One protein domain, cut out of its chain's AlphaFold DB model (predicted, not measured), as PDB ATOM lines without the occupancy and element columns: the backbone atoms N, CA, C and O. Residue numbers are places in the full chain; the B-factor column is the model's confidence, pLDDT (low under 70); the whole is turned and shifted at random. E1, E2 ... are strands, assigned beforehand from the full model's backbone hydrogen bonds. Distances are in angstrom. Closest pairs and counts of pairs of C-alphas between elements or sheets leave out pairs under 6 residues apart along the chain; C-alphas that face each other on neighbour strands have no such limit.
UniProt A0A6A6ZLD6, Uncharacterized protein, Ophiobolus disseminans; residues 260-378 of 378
ATOM      1  N   TYR A 260     -16.421 -18.496  31.007       92.94
ATOM      2  CA  TYR A 260     -15.453 -19.278  31.773       92.94
ATOM      3  C   TYR A 260     -14.508 -20.008  30.820       92.94
ATOM      4  O   TYR A 260     -14.855 -20.265  29.670       92.94
ATOM      5  N   ARG A 261     -13.310 -20.349  31.305       93.75
ATOM      6  CA  ARG A 261     -12.318 -21.147  30.583       93.75
ATOM      7  C   ARG A 261     -11.960 -22.392  31.386       93.75
ATOM      8  O   ARG A 261     -11.516 -22.299  32.529       93.75
ATOM      9  N   ILE A 262     -12.134 -23.556  30.775       94.50
ATOM     10  CA  ILE A 262     -11.726 -24.861  31.291       94.50
ATOM     11  C   ILE A 262     -10.382 -25.194  30.645       94.50
ATOM     12  O   ILE A 262     -10.316 -25.387  29.432       94.50
ATOM     13  N   SER A 263      -9.315 -25.278  31.435       95.81
ATOM     14  CA  SER A 263      -8.025 -25.807  30.988       95.81
ATOM     15  C   SER A 263      -7.880 -27.253  31.453       95.81
ATOM     16  O   SER A 263      -8.096 -27.556  32.627       95.81
ATOM     17  N   ILE A 264      -7.530 -28.152  30.535       93.75
ATOM     18  CA  ILE A 264      -7.281 -29.567  30.811       93.75
ATOM     19  C   ILE A 264      -5.860 -29.914  30.390       93.75
ATOM     20  O   ILE A 264      -5.523 -29.797  29.213       93.75
ATOM     21  N   LEU A 265      -5.053 -30.414  31.326       93.12
ATOM     22  CA  LEU A 265      -3.766 -31.047  31.043       93.12
ATOM     23  C   LEU A 265      -3.919 -32.564  31.167       93.12
ATOM     24  O   LEU A 265      -3.932 -33.117  32.267       93.12
ATOM     25  N   ARG A 266      -4.016 -33.249  30.027       90.06
ATOM     26  CA  ARG A 266      -3.989 -34.716  29.954       90.06
ATOM     27  C   ARG A 266      -2.555 -35.190  30.161       90.06
ATOM     28  O   ARG A 266      -1.645 -34.656  29.523       90.06
ATOM     29  N   ARG A 267      -2.362 -36.196  31.014       85.88
ATOM     30  CA  ARG A 267      -1.070 -36.844  31.272       85.88
ATOM     31  C   ARG A 267      -1.247 -38.353  31.132       85.88
ATOM     32  O   ARG A 267      -2.039 -38.961  31.849       85.88
ATOM     33  N   SER A 268      -0.471 -38.979  30.253       76.62
ATOM     34  CA  SER A 268      -0.634 -40.382  29.852       76.62
ATOM     35  C   SER A 268      -2.034 -40.701  29.298       76.62
ATOM     36  O   SER A 268      -2.865 -39.825  29.062       76.62
ATOM     37  N   SER A 269      -2.301 -41.990  29.107       69.19
ATOM     38  CA  SER A 269      -3.615 -42.537  28.780       69.19
ATOM     39  C   SER A 269      -4.662 -42.373  29.888       69.19
ATOM     40  O   SER A 269      -5.847 -42.373  29.579       69.19
ATOM     41  N   LYS A 270      -4.272 -42.271  31.167       73.44
ATOM     42  CA  LYS A 270      -5.208 -42.494  32.285       73.44
ATOM     43  C   LYS A 270      -5.523 -41.298  33.176       73.44
ATOM     44  O   LYS A 270      -6.406 -41.453  34.009       73.44
ATOM     45  N   THR A 271      -4.851 -40.149  33.061       81.38
ATOM     46  CA  THR A 271      -5.098 -39.023  33.983       81.38
ATOM     47  C   THR A 271      -5.252 -37.682  33.276       81.38
ATOM     48  O   THR A 271      -4.707 -37.447  32.193       81.38
ATOM     49  N   PHE A 272      -6.009 -36.778  33.895       87.25
ATOM     50  CA  PHE A 272      -5.983 -35.366  33.534       87.25
ATOM     51  C   PHE A 272      -6.145 -34.456  34.754       87.25
ATOM     52  O   PHE A 272      -6.867 -34.774  35.700       87.25
ATOM     53  N   ASP A 273      -5.475 -33.306  34.705       90.69
ATOM     54  CA  ASP A 273      -5.764 -32.161  35.562       90.69
ATOM     55  C   ASP A 273      -6.824 -31.300  34.868       90.69
ATOM     56  O   ASP A 273      -6.667 -30.984  33.688       90.69
ATOM     57  N   VAL A 274      -7.870 -30.892  35.586       93.06
ATOM     58  CA  VAL A 274      -8.834 -29.872  35.151       93.06
ATOM     59  C   VAL A 274      -8.683 -28.653  36.044       93.06
ATOM     60  O   VAL A 274      -8.790 -28.777  37.268       93.06
ATOM     61  N   THR A 275      -8.519 -27.480  35.440       94.94
ATOM     62  CA  THR A 275      -8.612 -26.191  36.128       94.94
ATOM     63  C   THR A 275      -9.660 -25.310  35.454       94.94
ATOM     64  O   THR A 275      -9.686 -25.189  34.231       94.94
ATOM     65  N   VAL A 276     -10.529 -24.689  36.248       94.75
ATOM     66  CA  VAL A 276     -11.596 -23.795  35.782       94.75
ATOM     67  C   VAL A 276     -11.292 -22.361  36.198       94.75
ATOM     68  O   VAL A 276     -11.005 -22.097  37.368       94.75
ATOM     69  N   TYR A 277     -11.410 -21.441  35.242       94.50
ATOM     70  CA  TYR A 277     -11.201 -20.005  35.397       94.50
ATOM     71  C   TYR A 277     -12.472 -19.226  35.023       94.50
ATOM     72  O   TYR A 277     -13.084 -19.518  33.999       94.50
ATOM     73  N   GLU A 278     -12.845 -18.203  35.795       92.88
ATOM     74  CA  GLU A 278     -13.765 -17.152  35.317       92.88
ATOM     75  C   GLU A 278     -12.971 -16.176  34.445       92.88
ATOM     76  O   GLU A 278     -11.856 -15.792  34.816       92.88
ATOM     77  N   ARG A 279     -13.516 -15.797  33.284       91.19
ATOM     78  CA  ARG A 279     -12.817 -15.006  32.269       91.19
ATOM     79  C   ARG A 279     -13.465 -13.635  32.100       91.19
ATOM     80  O   ARG A 279     -14.608 -13.534  31.668       91.19
ATOM     81  N   ASN A 280     -12.706 -12.579  32.387       90.00
ATOM     82  CA  ASN A 280     -13.141 -11.190  32.230       90.00
ATOM     83  C   ASN A 280     -12.301 -10.500  31.144       90.00
ATOM     84  O   ASN A 280     -11.450  -9.653  31.410       90.00
ATOM     85  N   GLY A 281     -12.538 -10.877  29.890       86.75
ATOM     86  CA  GLY A 281     -11.783 -10.398  28.739       86.75
ATOM     87  C   GLY A 281     -10.594 -11.284  28.369       86.75
ATOM     88  O   GLY A 281     -10.589 -12.498  28.585       86.75
ATOM     89  N   LYS A 282      -9.584 -10.677  27.741       82.88
ATOM     90  CA  LYS A 282      -8.472 -11.416  27.134       82.88
ATOM     91  C   LYS A 282      -7.548 -12.058  28.171       82.88
ATOM     92  O   LYS A 282      -7.333 -13.268  28.097       82.88
ATOM     93  N   ASP A 283      -7.056 -11.245  29.106       78.69
ATOM     94  CA  ASP A 283      -5.915 -11.568  29.975       78.69
ATOM     95  C   ASP A 283      -6.297 -11.718  31.468       78.69
ATOM     96  O   ASP A 283      -5.462 -12.101  32.284       78.69
ATOM     97  N   GLU A 284      -7.556 -11.452  31.849       83.06
ATOM     98  CA  GLU A 284      -8.050 -11.655  33.221       83.06
ATOM     99  C   GLU A 284      -8.704 -13.043  33.366       83.06
ATOM    100  O   GLU A 284      -9.865 -13.244  32.996       83.06
ATOM    101  N   LEU A 285      -7.948 -13.996  33.923       85.56
ATOM    102  CA  LEU A 285      -8.411 -15.336  34.299       85.56
ATOM    103  C   LEU A 285      -8.325 -15.508  35.822       85.56
ATOM    104  O   LEU A 285      -7.239 -15.453  36.395       85.56
ATOM    105  N   ILE A 286      -9.463 -15.739  36.478       86.44
ATOM    106  CA  ILE A 286      -9.543 -15.956  37.931       86.44
ATOM    107  C   ILE A 286      -9.764 -17.444  38.192       86.44
ATOM    108  O   ILE A 286     -10.843 -17.953  37.891       86.44
ATOM    109  N   GLU A 287      -8.774 -18.140  38.762       88.62
ATOM    110  CA  GLU A 287      -8.904 -19.563  39.106       88.62
ATOM    111  C   GLU A 287     -10.036 -19.773  40.126       88.62
ATOM    112  O   GLU A 287     -10.132 -19.068  41.131       88.62
ATOM    113  N   LYS A 288     -10.917 -20.736  39.843       86.19
ATOM    114  CA  LYS A 288     -12.063 -21.099  40.690       86.19
ATOM    115  C   LYS A 288     -11.922 -22.484  41.289       86.19
ATOM    116  O   LYS A 288     -12.330 -22.704  42.427       86.19
ATOM    117  N   LYS A 289     -11.408 -23.434  40.506       86.75
ATOM    118  CA  LYS A 289     -11.374 -24.842  40.893       86.75
ATOM    119  C   LYS A 289     -10.299 -25.607  40.152       86.75
ATOM    120  O   LYS A 289     -10.110 -25.394  38.959       86.75
ATOM    121  N   LYS A 290      -9.681 -26.555  40.851       88.00
ATOM    122  CA  LYS A 290      -8.710 -27.501  40.311       88.00
ATOM    123  C   LYS A 290      -9.029 -28.906  40.818       88.00
ATOM    124  O   LYS A 290      -9.282 -29.073  42.009       88.00
ATOM    125  N   LYS A 291      -9.025 -29.907  39.937       86.00
ATOM    126  CA  LYS A 291      -9.171 -31.328  40.292       86.00
ATOM    127  C   LYS A 291      -8.349 -32.187  39.334       86.00
ATOM    128  O   LYS A 291      -8.438 -32.011  38.123       86.00
ATOM    129  N   THR A 292      -7.580 -33.121  39.879       84.25
ATOM    130  CA  THR A 292      -6.889 -34.169  39.117       84.25
ATOM    131  C   THR A 292      -7.683 -35.460  39.254       84.25
ATOM    132  O   THR A 292      -8.066 -35.819  40.365       84.25
ATOM    133  N   GLU A 293      -7.917 -36.159  38.148       79.56
ATOM    134  CA  GLU A 293      -8.630 -37.439  38.126       79.56
ATOM    135  C   GLU A 293      -7.822 -38.488  37.346       79.56
ATOM    136  O   GLU A 293      -7.043 -38.148  36.450       79.56
ATOM    137  N   SER A 294      -8.062 -39.770  37.641       75.00
ATOM    138  CA  SER A 294      -7.573 -40.916  36.861       75.00
ATOM    139  C   SER A 294      -8.713 -41.651  36.114       75.00
ATOM    140  O   SER A 294      -8.996 -42.805  36.445       75.00
ATOM    141  N   PRO A 295      -9.445 -41.007  35.179       70.00
ATOM    142  CA  PRO A 295     -10.679 -41.561  34.632       70.00
ATOM    143  C   PRO A 295     -10.441 -42.694  33.625       70.00
ATOM    144  O   PRO A 295      -9.567 -42.635  32.759       70.00
ATOM    145  N   GLU A 296     -11.304 -43.705  33.682       76.25
ATOM    146  CA  GLU A 296     -11.416 -44.713  32.627       76.25
ATOM    147  C   GLU A 296     -12.019 -44.118  31.343       76.25
ATOM    148  O   GLU A 296     -12.906 -43.259  31.381       76.25
ATOM    149  N   TYR A 297     -11.583 -44.624  30.188       82.31
ATOM    150  CA  TYR A 297     -12.142 -44.237  28.892       82.31
ATOM    151  C   TYR A 297     -13.645 -44.510  28.803       82.31
ATOM    152  O   TYR A 297     -14.151 -45.517  29.295       82.31
ATOM    153  N   GLY A 298     -14.368 -43.614  28.133       79.31
ATOM    154  CA  GLY A 298     -15.800 -43.760  27.897       79.31
ATOM    155  C   GLY A 298     -16.689 -43.551  29.130       79.31
ATOM    156  O   GLY A 298     -17.911 -43.551  28.961       79.31
ATOM    157  N   LYS A 299     -16.140 -43.308  30.328       83.50
ATOM    158  CA  LYS A 299     -16.908 -42.875  31.508       83.50
ATOM    159  C   LYS A 299     -16.977 -41.346  31.592       83.50
ATOM    160  O   LYS A 299     -16.059 -40.649  31.163       83.50
ATOM    161  N   TRP A 300     -18.083 -40.833  32.130       85.12
ATOM    162  CA  TRP A 300     -18.205 -39.425  32.511       85.12
ATOM    163  C   TRP A 300     -17.562 -39.219  33.885       85.12
ATOM    164  O   TRP A 300     -17.904 -39.906  34.844       85.12
ATOM    165  N   PHE A 301     -16.647 -38.262  33.967       86.44
ATOM    166  CA  PHE A 301     -16.126 -37.691  35.203       86.44
ATOM    167  C   PHE A 301     -16.919 -36.425  35.531       86.44
ATOM    168  O   PHE A 301     -17.190 -35.642  34.623       86.44
ATOM    169  N   GLN A 302     -17.235 -36.199  36.809       87.94
ATOM    170  CA  GLN A 302     -17.932 -34.997  37.268       87.94
ATOM    171  C   GLN A 302     -17.047 -34.135  38.180       87.94
ATOM    172  O   GLN A 302     -16.387 -34.607  39.113       87.94
ATOM    173  N   LEU A 303     -17.070 -32.838  37.888       88.94
ATOM    174  CA  LEU A 303     -16.592 -31.746  38.714       88.94
ATOM    175  C   LEU A 303     -17.822 -30.953  39.176       88.94
ATOM    176  O   LEU A 303     -18.248 -29.985  38.543       88.94
ATOM    177  N   ASP A 304     -18.414 -31.411  40.275       87.38
ATOM    178  CA  ASP A 304     -19.464 -30.696  40.998       87.38
ATOM    179  C   ASP A 304     -19.021 -29.280  41.358       87.38
ATOM    180  O   ASP A 304     -17.872 -29.094  41.756       87.38
ATOM    181  N   ASP A 305     -19.914 -28.294  41.235       86.94
ATOM    182  CA  ASP A 305     -19.635 -26.873  41.514       86.94
ATOM    183  C   ASP A 305     -18.350 -26.396  40.816       86.94
ATOM    184  O   ASP A 305     -17.452 -25.824  41.441       86.94
ATOM    185  N   ALA A 306     -18.223 -26.722  39.528       88.81
ATOM    186  CA  ALA A 306     -17.194 -26.171  38.648       88.81
ATOM    187  C   ALA A 306     -17.406 -24.664  38.431       88.81
ATOM    188  O   ALA A 306     -16.439 -23.913  38.299       88.81
ATOM    189  N   PHE A 307     -18.669 -24.238  38.449       89.56
ATOM    190  CA  PHE A 307     -19.117 -22.860  38.293       89.56
ATOM    191  C   PHE A 307     -20.219 -22.553  39.330       89.56
ATOM    192  O   PHE A 307     -20.676 -23.469  40.023       89.56
ATOM    193  N   PRO A 308     -20.680 -21.294  39.471       86.25
ATOM    194  CA  PRO A 308     -21.828 -20.972  40.317       86.25
ATOM    195  C   PRO A 308     -23.043 -21.825  39.929       86.25
ATOM    196  O   PRO A 308     -23.437 -21.829  38.772       86.25
ATOM    197  N   LYS A 309     -23.618 -22.574  40.883       82.19
ATOM    198  CA  LYS A 309     -24.810 -23.442  40.712       82.19
ATOM    199  C   LYS A 309     -24.702 -24.563  39.651       82.19
ATOM    200  O   LYS A 309     -25.626 -25.369  39.550       82.19
ATOM    201  N   GLN A 310     -23.615 -24.653  38.881       86.62
ATOM    202  CA  GLN A 310     -23.465 -25.573  37.747       86.62
ATOM    203  C   GLN A 310     -22.276 -26.531  37.930       86.62
ATOM    204  O   GLN A 310     -21.188 -26.155  38.381       86.62
ATOM    205  N   SER A 311     -22.476 -27.787  37.533       88.44
ATOM    206  CA  SER A 311     -21.431 -28.818  37.487       88.44
ATOM    207  C   SER A 311     -20.872 -28.957  36.074       88.44
ATOM    208  O   SER A 311     -21.587 -28.725  35.103       88.44
ATOM    209  N   LEU A 312     -19.612 -29.383  35.963       90.38
ATOM    210  CA  LEU A 312     -18.977 -29.752  34.698       90.38
ATOM    211  C   LEU A 312     -18.778 -31.268  34.652       90.38
ATOM    212  O   LEU A 312     -18.097 -31.820  35.513       90.38
ATOM    213  N   ALA A 313     -19.305 -31.933  33.631       89.69
ATOM    214  CA  ALA A 313     -18.983 -33.316  33.312       89.69
ATOM    215  C   ALA A 313     -18.095 -33.394  32.058       89.69
ATOM    216  O   ALA A 313     -18.303 -32.670  31.084       89.69
ATOM    217  N   ILE A 314     -17.088 -34.272  32.082       89.75
ATOM    218  CA  ILE A 314     -16.128 -34.490  30.985       89.75
ATOM    219  C   ILE A 314     -16.027 -35.991  30.699       89.75
ATOM    220  O   ILE A 314     -15.947 -36.798  31.624       89.75
ATOM    221  N   ARG A 315     -15.979 -36.378  29.421       88.31
ATOM    222  CA  ARG A 315     -15.817 -37.770  28.974       88.31
ATOM    223  C   ARG A 315     -14.641 -37.893  28.015       88.31
ATOM    224  O   ARG A 315     -14.692 -37.361  26.906       88.31
ATOM    225  N   SER A 316     -13.611 -38.635  28.427       84.94
ATOM    226  CA  SER A 316     -12.472 -38.963  27.563       84.94
ATOM    227  C   SER A 316     -12.812 -40.112  26.618       84.94
ATOM    228  O   SER A 316     -13.213 -41.187  27.073       84.94
ATOM    229  N   ASN A 317     -12.602 -39.909  25.316       83.50
ATOM    230  CA  ASN A 317     -12.784 -40.951  24.304       83.50
ATOM    231  C   ASN A 317     -11.512 -41.800  24.068       83.50
ATOM    232  O   ASN A 317     -11.546 -42.724  23.260       83.50
ATOM    233  N   GLY A 318     -10.393 -41.513  24.748       84.88
ATOM    234  CA  GLY A 318      -9.144 -42.264  24.592       84.88
ATOM    235  C   GLY A 318      -7.887 -41.530  25.078       84.88
ATOM    236  O   GLY A 318      -7.942 -40.667  25.958       84.88
ATOM    237  N   ALA A 319      -6.744 -41.885  24.487       84.81
ATOM    238  CA  ALA A 319      -5.420 -41.333  24.792       84.81
ATOM    239  C   ALA A 319      -5.278 -39.850  24.367       84.81
ATOM    240  O   ALA A 319      -6.119 -39.357  23.604       84.81
ATOM    241  N   PRO A 320      -4.237 -39.117  24.813       86.62
ATOM    242  CA  PRO A 320      -3.921 -37.780  24.306       86.62
ATOM    243  C   PRO A 320      -3.974 -37.710  22.771       86.62
ATOM    244  O   PRO A 320      -3.506 -38.607  22.074       86.62
ATOM    245  N   GLY A 321      -4.600 -36.658  22.238       84.31
ATOM    246  CA  GLY A 321      -4.900 -36.507  20.808       84.31
ATOM    247  C   GLY A 321      -6.304 -36.966  20.393       84.31
ATOM    248  O   GLY A 321      -6.777 -36.549  19.342       84.31
ATOM    249  N   THR A 322      -7.008 -37.755  21.212       89.12
ATOM    250  CA  THR A 322      -8.436 -38.067  20.984       89.12
ATOM    251  C   THR A 322      -9.358 -36.941  21.455       89.12
ATOM    252  O   THR A 322      -8.993 -36.143  22.316       89.12
ATOM    253  N   GLU A 323     -10.576 -36.893  20.927       90.12
ATOM    254  CA  GLU A 323     -11.605 -35.933  21.335       90.12
ATOM    255  C   GLU A 323     -12.035 -36.112  22.811       90.12
ATOM    256  O   GLU A 323     -12.097 -37.236  23.319       90.12
ATOM    257  N   LEU A 324     -12.382 -35.012  23.486       89.94
ATOM    258  CA  LEU A 324     -13.133 -35.008  24.749       89.94
ATOM    259  C   LEU A 324     -14.567 -34.523  24.500       89.94
ATOM    260  O   LEU A 324     -14.755 -33.584  23.731       89.94
ATOM    261  N   ASN A 325     -15.555 -35.099  25.191       90.00
ATOM    262  CA  ASN A 325     -16.905 -34.524  25.289       90.00
ATOM    263  C   ASN A 325     -17.049 -33.778  26.624       90.00
ATOM    264  O   ASN A 325     -16.469 -34.197  27.630       90.00
ATOM    265  N   PHE A 326     -17.868 -32.735  26.637       89.75
ATOM    266  CA  PHE A 326     -18.127 -31.848  27.766       89.75
ATOM    267  C   PHE A 326     -19.630 -31.618  27.930       89.75
ATOM    268  O   PHE A 326     -20.383 -31.659  26.957       89.75
ATOM    269  N   ASN A 327     -20.052 -31.361  29.163       88.06
ATOM    270  CA  ASN A 327     -21.430 -31.056  29.524       88.06
ATOM    271  C   ASN A 327     -21.437 -30.151  30.769       88.06
ATOM    272  O   ASN A 327     -20.789 -30.484  31.763       88.06
ATOM    273  N   VAL A 328     -22.141 -29.020  30.725       86.06
ATOM    274  CA  VAL A 328     -22.419 -28.167  31.892       86.06
ATOM    275  C   VAL A 328     -23.899 -28.261  32.252       86.06
ATOM    276  O   VAL A 328     -24.745 -28.155  31.368       86.06
ATOM    277  N   GLY A 329     -24.211 -28.450  33.540       78.69
ATOM    278  CA  GLY A 329     -25.583 -28.651  34.022       78.69
ATOM    279  C   GLY A 329     -25.882 -28.025  35.391       78.69
ATOM    280  O   GLY A 329     -25.110 -28.191  36.343       78.69
ATOM    281  N   HIS A 330     -27.029 -27.350  35.510       69.81
ATOM    282  CA  HIS A 330     -27.545 -26.753  36.747       69.81
ATOM    283  C   HIS A 330     -27.918 -27.771  37.829       69.81
ATOM    284  O   HIS A 330     -28.771 -28.643  37.638       69.81
ATOM    285  N   LYS A 331     -27.410 -27.538  39.043       59.28
ATOM    286  CA  LYS A 331     -27.868 -28.171  40.286       59.28
ATOM    287  C   LYS A 331     -29.213 -27.582  40.739       59.28
ATOM    288  O   LYS A 331     -29.290 -26.859  41.727       59.28
ATOM    289  N   GLY A 332     -30.270 -27.874  39.986       53.69
ATOM    290  CA  GLY A 332     -31.621 -27.374  40.272       53.69
ATOM    291  C   GLY A 332     -32.687 -27.703  39.226       53.69
ATOM    292  O   GLY A 332     -33.867 -27.589  39.534       53.69
ATOM    293  N   GLY A 333     -32.301 -28.157  38.027       50.94
ATOM    294  CA  GLY A 333     -33.258 -28.624  37.018       50.94
ATOM    295  C   GLY A 333     -33.746 -27.566  36.025       50.94
ATOM    296  O   GLY A 333     -34.933 -27.537  35.707       50.94
ATOM    297  N   LEU A 334     -32.842 -26.752  35.467       47.88
ATOM    298  CA  LEU A 334     -33.085 -26.196  34.131       47.88
ATOM    299  C   LEU A 334     -32.887 -27.333  33.122       47.88
ATOM    300  O   LEU A 334     -31.789 -27.872  32.994       47.88
ATOM    301  N   ASN A 335     -33.972 -27.780  32.488       47.97
ATOM    302  CA  ASN A 335     -33.957 -29.024  31.724       47.97
ATOM    303  C   ASN A 335     -33.845 -28.793  30.213       47.97
ATOM    304  O   ASN A 335     -34.802 -28.975  29.463       47.97
ATOM    305  N   PHE A 336     -32.628 -28.510  29.756       53.62
ATOM    306  CA  PHE A 336     -32.250 -28.542  28.337       53.62
ATOM    307  C   PHE A 336     -31.984 -29.984  27.838       53.62
ATOM    308  O   PHE A 336     -31.128 -30.241  26.996       53.62
ATOM    309  N   ASN A 337     -32.733 -30.940  28.404       40.44
ATOM    310  CA  ASN A 337     -32.807 -32.389  28.176       40.44
ATOM    311  C   ASN A 337     -31.519 -33.231  28.258       40.44
ATOM    312  O   ASN A 337     -31.632 -34.432  28.495       40.44
ATOM    313  N   GLN A 338     -30.316 -32.660  28.117       44.19
ATOM    314  CA  GLN A 338     -29.044 -33.343  28.421       44.19
ATOM    315  C   GLN A 338     -28.008 -32.471  29.155       44.19
ATOM    316  O   GLN A 338     -27.066 -33.024  29.717       44.19
ATOM    317  N   GLY A 339     -28.182 -31.147  29.197       55.50
ATOM    318  CA  GLY A 339     -27.308 -30.191  29.890       55.50
ATOM    319  C   GLY A 339     -27.512 -28.778  29.344       55.50
ATOM    320  O   GLY A 339     -27.973 -28.639  28.215       55.50
ATOM    321  N   ASP A 340     -27.169 -27.741  30.113       69.19
ATOM    322  CA  ASP A 340     -27.264 -26.334  29.678       69.19
ATOM    323  C   ASP A 340     -26.375 -26.048  28.461       69.19
ATOM    324  O   ASP A 340     -26.719 -25.241  27.600       69.19
ATOM    325  N   PHE A 341     -25.226 -26.721  28.384       79.69
ATOM    326  CA  PHE A 341     -24.344 -26.675  27.225       79.69
ATOM    327  C   PHE A 341     -23.557 -27.981  27.094       79.69
ATOM    328  O   PHE A 341     -22.893 -28.416  28.035       79.69
ATOM    329  N   VAL A 342     -23.616 -28.596  25.912       82.38
ATOM    330  CA  VAL A 342     -22.935 -29.852  25.569       82.38
ATOM    331  C   VAL A 342     -22.113 -29.632  24.300       82.38
ATOM    332  O   VAL A 342     -22.621 -29.072  23.331       82.38
ATOM    333  N   TRP A 343     -20.845 -30.053  24.310       86.69
ATOM    334  CA  TRP A 343     -19.932 -29.898  23.171       86.69
ATOM    335  C   TRP A 343     -18.756 -30.879  23.219       86.69
ATOM    336  O   TRP A 343     -18.571 -31.630  24.179       86.69
ATOM    337  N   LYS A 344     -17.931 -30.856  22.175       89.31
ATOM    338  CA  LYS A 344     -16.695 -31.624  22.023       89.31
ATOM    339  C   LYS A 344     -15.482 -30.719  21.861       89.31
ATOM    340  O   LYS A 344     -15.579 -29.602  21.362       89.31
ATOM    341  N   SER A 345     -14.294 -31.244  22.159       90.31
ATOM    342  CA  SER A 345     -13.030 -30.529  21.933       90.31
ATOM    343  C   SER A 345     -12.753 -30.182  20.461       90.31
ATOM    344  O   SER A 345     -11.882 -29.362  20.203       90.31
ATOM    345  N   GLY A 346     -13.446 -30.815  19.506       86.38
ATOM    346  CA  GLY A 346     -13.359 -30.502  18.076       86.38
ATOM    347  C   GLY A 346     -14.426 -29.528  17.555       86.38
ATOM    348  O   GLY A 346     -14.378 -29.177  16.378       86.38
ATOM    349  N   ASP A 347     -15.387 -29.104  18.384       84.56
ATOM    350  CA  ASP A 347     -16.531 -28.316  17.913       84.56
ATOM    351  C   ASP A 347     -16.161 -26.860  17.589       84.56
ATOM    352  O   ASP A 347     -15.321 -26.221  18.235       84.56
ATOM    353  N   THR A 348     -16.842 -26.318  16.576       79.25
ATOM    354  CA  THR A 348     -16.682 -24.941  16.102       79.25
ATOM    355  C   THR A 348     -18.025 -24.206  16.054       79.25
ATOM    356  O   THR A 348     -19.070 -24.772  15.716       79.25
ATOM    357  N   GLY A 349     -17.988 -22.920  16.403       72.38
ATOM    358  CA  GLY A 349     -19.081 -21.961  16.262       72.38
ATOM    359  C   GLY A 349     -18.693 -20.787  15.360       72.38
ATOM    360  O   GLY A 349     -17.655 -20.796  14.700       72.38
ATOM    361  N   ILE A 350     -19.520 -19.739  15.353       71.06
ATOM    362  CA  ILE A 350     -19.411 -18.626  14.394       71.06
ATOM    363  C   ILE A 350     -18.128 -17.799  14.598       71.06
ATOM    364  O   ILE A 350     -17.589 -17.258  13.636       71.06
ATOM    365  N   ALA A 351     -17.605 -17.738  15.828       70.94
ATOM    366  CA  ALA A 351     -16.340 -17.063  16.150       70.94
ATOM    367  C   ALA A 351     -15.102 -17.989  16.149       70.94
ATOM    368  O   ALA A 351     -14.028 -17.556  16.560       70.94
ATOM    369  N   GLY A 352     -15.229 -19.245  15.702       78.06
ATOM    370  CA  GLY A 352     -14.135 -20.225  15.662       78.06
ATOM    371  C   GLY A 352     -14.350 -21.435  16.577       78.06
ATOM    372  O   GLY A 352     -15.474 -21.751  16.966       78.06
ATOM    373  N   ALA A 353     -13.266 -22.148  16.887       83.25
ATOM    374  CA  ALA A 353     -13.295 -23.329  17.751       83.25
ATOM    375  C   ALA A 353     -13.704 -22.986  19.190       83.25
ATOM    376  O   ALA A 353     -13.291 -21.962  19.729       83.25
ATOM    377  N   TYR A 354     -14.469 -23.871  19.831       84.75
ATOM    378  CA  TYR A 354     -14.767 -23.753  21.265       84.75
ATOM    379  C   TYR A 354     -13.544 -24.042  22.138       84.75
ATOM    380  O   TYR A 354     -13.461 -23.559  23.267       84.75
ATOM    381  N   CYS A 355     -12.616 -24.858  21.625       90.56
ATOM    382  CA  CYS A 355     -11.451 -25.325  22.355       90.56
ATOM    383  C   CYS A 355     -10.155 -25.141  21.554       90.56
ATOM    384  O   CYS A 355     -10.016 -25.622  20.431       90.56
ATOM    385  N   GLU A 356      -9.165 -24.516  22.184       93.31
ATOM    386  CA  GLU A 356      -7.764 -24.552  21.773       93.31
ATOM    387  C   GLU A 356      -7.204 -25.943  22.111       93.31
ATOM    388  O   GLU A 356      -6.822 -26.211  23.253       93.31
ATOM    389  N   VAL A 357      -7.186 -26.860  21.141       94.00
ATOM    390  CA  VAL A 357      -6.613 -28.205  21.313       94.00
ATOM    391  C   VAL A 357      -5.129 -28.181  20.960       94.00
ATOM    392  O   VAL A 357      -4.754 -28.047  19.796       94.00
ATOM    393  N   GLY A 358      -4.270 -28.332  21.967       93.31
ATOM    394  CA  GLY A 358      -2.828 -28.447  21.781       93.31
ATOM    395  C   GLY A 358      -2.414 -29.761  21.115       93.31
ATOM    396  O   GLY A 358      -3.116 -30.777  21.180       93.31
ATOM    397  N   GLY A 359      -1.229 -29.751  20.501       92.81
ATOM    398  CA  GLY A 359      -0.579 -30.966  20.009       92.81
ATOM    399  C   GLY A 359      -0.203 -31.925  21.145       92.81
ATOM    400  O   GLY A 359      -0.063 -31.521  22.300       92.81
ATOM    401  N   VAL A 360      -0.023 -33.203  20.811       91.88
ATOM    402  CA  VAL A 360       0.441 -34.219  21.766       91.88
ATOM    403  C   VAL A 360       1.963 -34.186  21.837       91.88
ATOM    404  O   VAL A 360       2.639 -34.553  20.875       91.88
ATOM    405  N   ASN A 361       2.513 -33.791  22.983       90.06
ATOM    406  CA  ASN A 361       3.920 -34.024  23.274       90.06
ATOM    407  C   ASN A 361       4.119 -35.516  23.578       90.06
ATOM    408  O   ASN A 361       3.458 -36.052  24.465       90.06
ATOM    409  N   ARG A 362       5.036 -36.169  22.855       88.38
ATOM    410  CA  ARG A 362       5.385 -37.596  23.006       88.38
ATOM    411  C   ARG A 362       6.763 -37.839  23.633       88.38
ATOM    412  O   ARG A 362       7.203 -38.981  23.721       88.38
ATOM    413  N   VAL A 363       7.465 -36.786  24.052       82.19
ATOM    414  CA  VAL A 363       8.779 -36.909  24.695       82.19
ATOM    415  C   VAL A 363       8.579 -37.206  26.184       82.19
ATOM    416  O   VAL A 363       8.249 -36.317  26.968       82.19
ATOM    417  N   GLY A 364       8.768 -38.469  26.569       81.81
ATOM    418  CA  GLY A 364       8.549 -38.944  27.937       81.81
ATOM    419  C   GLY A 364       7.092 -39.341  28.180       81.81
ATOM    420  O   GLY A 364       6.578 -40.243  27.526       81.81
ATOM    421  N   ILE A 365       6.426 -38.695  29.141       79.12
ATOM    422  CA  ILE A 365       5.001 -38.937  29.416       79.12
ATOM    423  C   ILE A 365       4.166 -38.189  28.373       79.12
ATOM    424  O   ILE A 365       4.243 -36.960  28.292       79.12
ATOM    425  N   GLU A 366       3.334 -38.914  27.613       87.06
ATOM    426  CA  GLU A 366       2.429 -38.288  26.643       87.06
ATOM    427  C   GLU A 366       1.555 -37.226  27.319       87.06
ATOM    428  O   GLU A 366       0.881 -37.501  28.314       87.06
ATOM    429  N   THR A 367       1.576 -36.005  26.791       91.25
ATOM    430  CA  THR A 367       0.885 -34.854  27.383       91.25
ATOM    431  C   THR A 367       0.173 -34.021  26.326       91.25
ATOM    432  O   THR A 367       0.661 -33.861  25.207       91.25
ATOM    433  N   GLN A 368      -0.999 -33.492  26.680       93.62
ATOM    434  CA  GLN A 368      -1.789 -32.608  25.820       93.62
ATOM    435  C   GLN A 368      -2.555 -31.589  26.666       93.62
ATOM    436  O   GLN A 368      -3.279 -31.973  27.585       93.62
ATOM    437  N   THR A 369      -2.450 -30.311  26.303       94.94
ATOM    438  CA  THR A 369      -3.274 -29.230  26.864       94.94
ATOM    439  C   THR A 369      -4.486 -28.968  25.971       94.94
ATOM    440  O   THR A 369      -4.357 -28.948  24.747       94.94
ATOM    441  N   ILE A 370      -5.658 -28.749  26.565       94.88
ATOM    442  CA  ILE A 370      -6.889 -28.324  25.886       94.88
ATOM    443  C   ILE A 370      -7.485 -27.161  26.685       94.88
ATOM    444  O   ILE A 370      -7.760 -27.339  27.868       94.88
ATOM    445  N   ASN A 371      -7.712 -25.997  26.068       94.69
ATOM    446  CA  ASN A 371      -8.418 -24.879  26.711       94.69
ATOM    447  C   ASN A 371      -9.761 -24.640  26.018       94.69
ATOM    448  O   ASN A 371      -9.774 -24.167  24.887       94.69
ATOM    449  N   CYS A 372     -10.877 -24.926  26.683       92.25
ATOM    450  CA  CYS A 372     -12.217 -24.625  26.178       92.25
ATOM    451  C   CYS A 372     -12.779 -23.371  26.845       92.25
ATOM    452  O   CYS A 372     -12.749 -23.278  28.071       92.25
ATOM    453  N   ASP A 373     -13.328 -22.438  26.072       90.31
ATOM    454  CA  ASP A 373     -14.196 -21.385  26.612       90.31
ATOM    455  C   ASP A 373     -15.658 -21.877  26.659       90.31
ATOM    456  O   ASP A 373     -16.027 -22.789  25.919       90.31
ATOM    457  N   VAL A 374     -16.482 -21.325  27.556       88.69
ATOM    458  CA  VAL A 374     -17.843 -21.825  27.831       88.69
ATOM    459  C   VAL A 374     -18.775 -20.742  28.421       88.69
ATOM    460  O   VAL A 374     -18.339 -20.006  29.314       88.69
ATOM    461  N   PRO A 375     -20.050 -20.635  27.970       88.19
ATOM    462  CA  PRO A 375     -21.109 -19.913  28.683       88.19
ATOM    463  C   PRO A 375     -21.462 -20.572  30.023       88.19
ATOM    464  O   PRO A 375     -21.641 -21.783  30.110       88.19
ATOM    465  N   VAL A 376     -21.641 -19.746  31.048       87.44
ATOM    466  CA  VAL A 376     -22.093 -20.123  32.399       87.44
ATOM    467  C   VAL A 376     -23.164 -19.126  32.831       87.44
ATOM    468  O   VAL A 376     -23.038 -17.943  32.515       87.44
ATOM    469  N   LEU A 377     -24.191 -19.575  33.552       84.94
ATOM    470  CA  LEU A 377     -25.251 -18.714  34.093       84.94
ATOM    471  C   LEU A 377     -25.044 -18.585  35.611       84.94
ATOM    472  O   LEU A 377     -24.833 -19.592  36.287       84.94
ATOM    473  N   ALA A 378     -25.029 -17.357  36.140       80.12
ATOM    474  CA  ALA A 378     -24.530 -17.063  37.492       80.12
ATOM    475  C   ALA A 378     -25.533 -16.325  38.384       80.12
ATOM    476  O   ALA A 378     -26.113 -15.313  37.937       80.12
TER     477      ALA A 378
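What this domain is: This is residues 260 to 378 of the 378 residues of an uncharacterized protein of Ophiobolus disseminans (UniProt A0A6A6ZLD6). Two twisted sheets lie face to face as a sandwich: E3, E2, E1, E9 and E8 make one layer, and E4, E5, E6 and E7 the other. The chain passes between the layers at the links E3 to E4 and E7 to E8. The printed part has 119 residues, with no named helix and nine named strands, E1 to E9 in chain order; both sheets are antiparallel, and the class is all strand. The whole is compact, with a radius of gyration of the C-alphas of 13.9 A and spans of 42 by 32 by 27 A.

How they stand to each other: E1, residues 260 to 267, E2, residues 271 to 279, and E3, residues 285 to 293, form a meander, each strand the antiparallel neighbour of the one before. N 263 and O 275 are 2.8 A apart between E1 and E2, and N 274 and O 291 are 2.8 A apart between E2 and E3. E3, an edge strand, bends by 63 degrees at residue 288. A second meander holds E4, residues 300 to 307, E5, residues 310 to 316, E6, residues 324 to 330, and E7, residues 341 to 344. Its pairs within hydrogen-bond range include N 303 and O 312 at 2.8 A, N 313 and O 327 at 2.8 A, and N 326 and O 343 at 2.8 A. E4 bends by 65 degrees at residue 304. E8, residues 355 to 357, and E9, residues 367 to 377, are a hairpin, with N 356 and O 371 2.8 A apart. E9 is also the antiparallel neighbour of E1, with N 262 and O 372 2.8 A apart. The sheets' strands stand at 30 degrees to each other, and the parts that face each other are 10.5 A apart, centre to centre. Between the sheets, the closest C-alphas of E3 and E4 are those of Lys 289 and Ala 306, 6.4 A apart. E6 and E9 are near each other, with 9 pairs of C-alphas within 10 A. E7 and E8 are only just apart, at 8.2 A.

Where its parts are: E1 begins at C-alpha 260, (-15.453, -19.278, 31.773), and measures 22.7 A from first to last C-alpha; E2 measures 25.3 A and E3 22.4 A. E4 begins at C-alpha 300, (-18.205, -39.425, 32.511). E5 measures 20.1 A and E6 20.5 A. E9, the longest at 31.4 A, ends at C-alpha 377, (-25.251, -18.714, 34.093).

The domain as a whole: The two C-alphas farthest apart are those of Gly 333 and Val 363, 44.6 A. The printed part has no cut and no long link. Residues 348 to 349 pair antiparallel with residues 352 to 353, outside the named strands. The mean pLDDT of the printed part is 83.4; residue 269 and residues 330 to 340 are under 70.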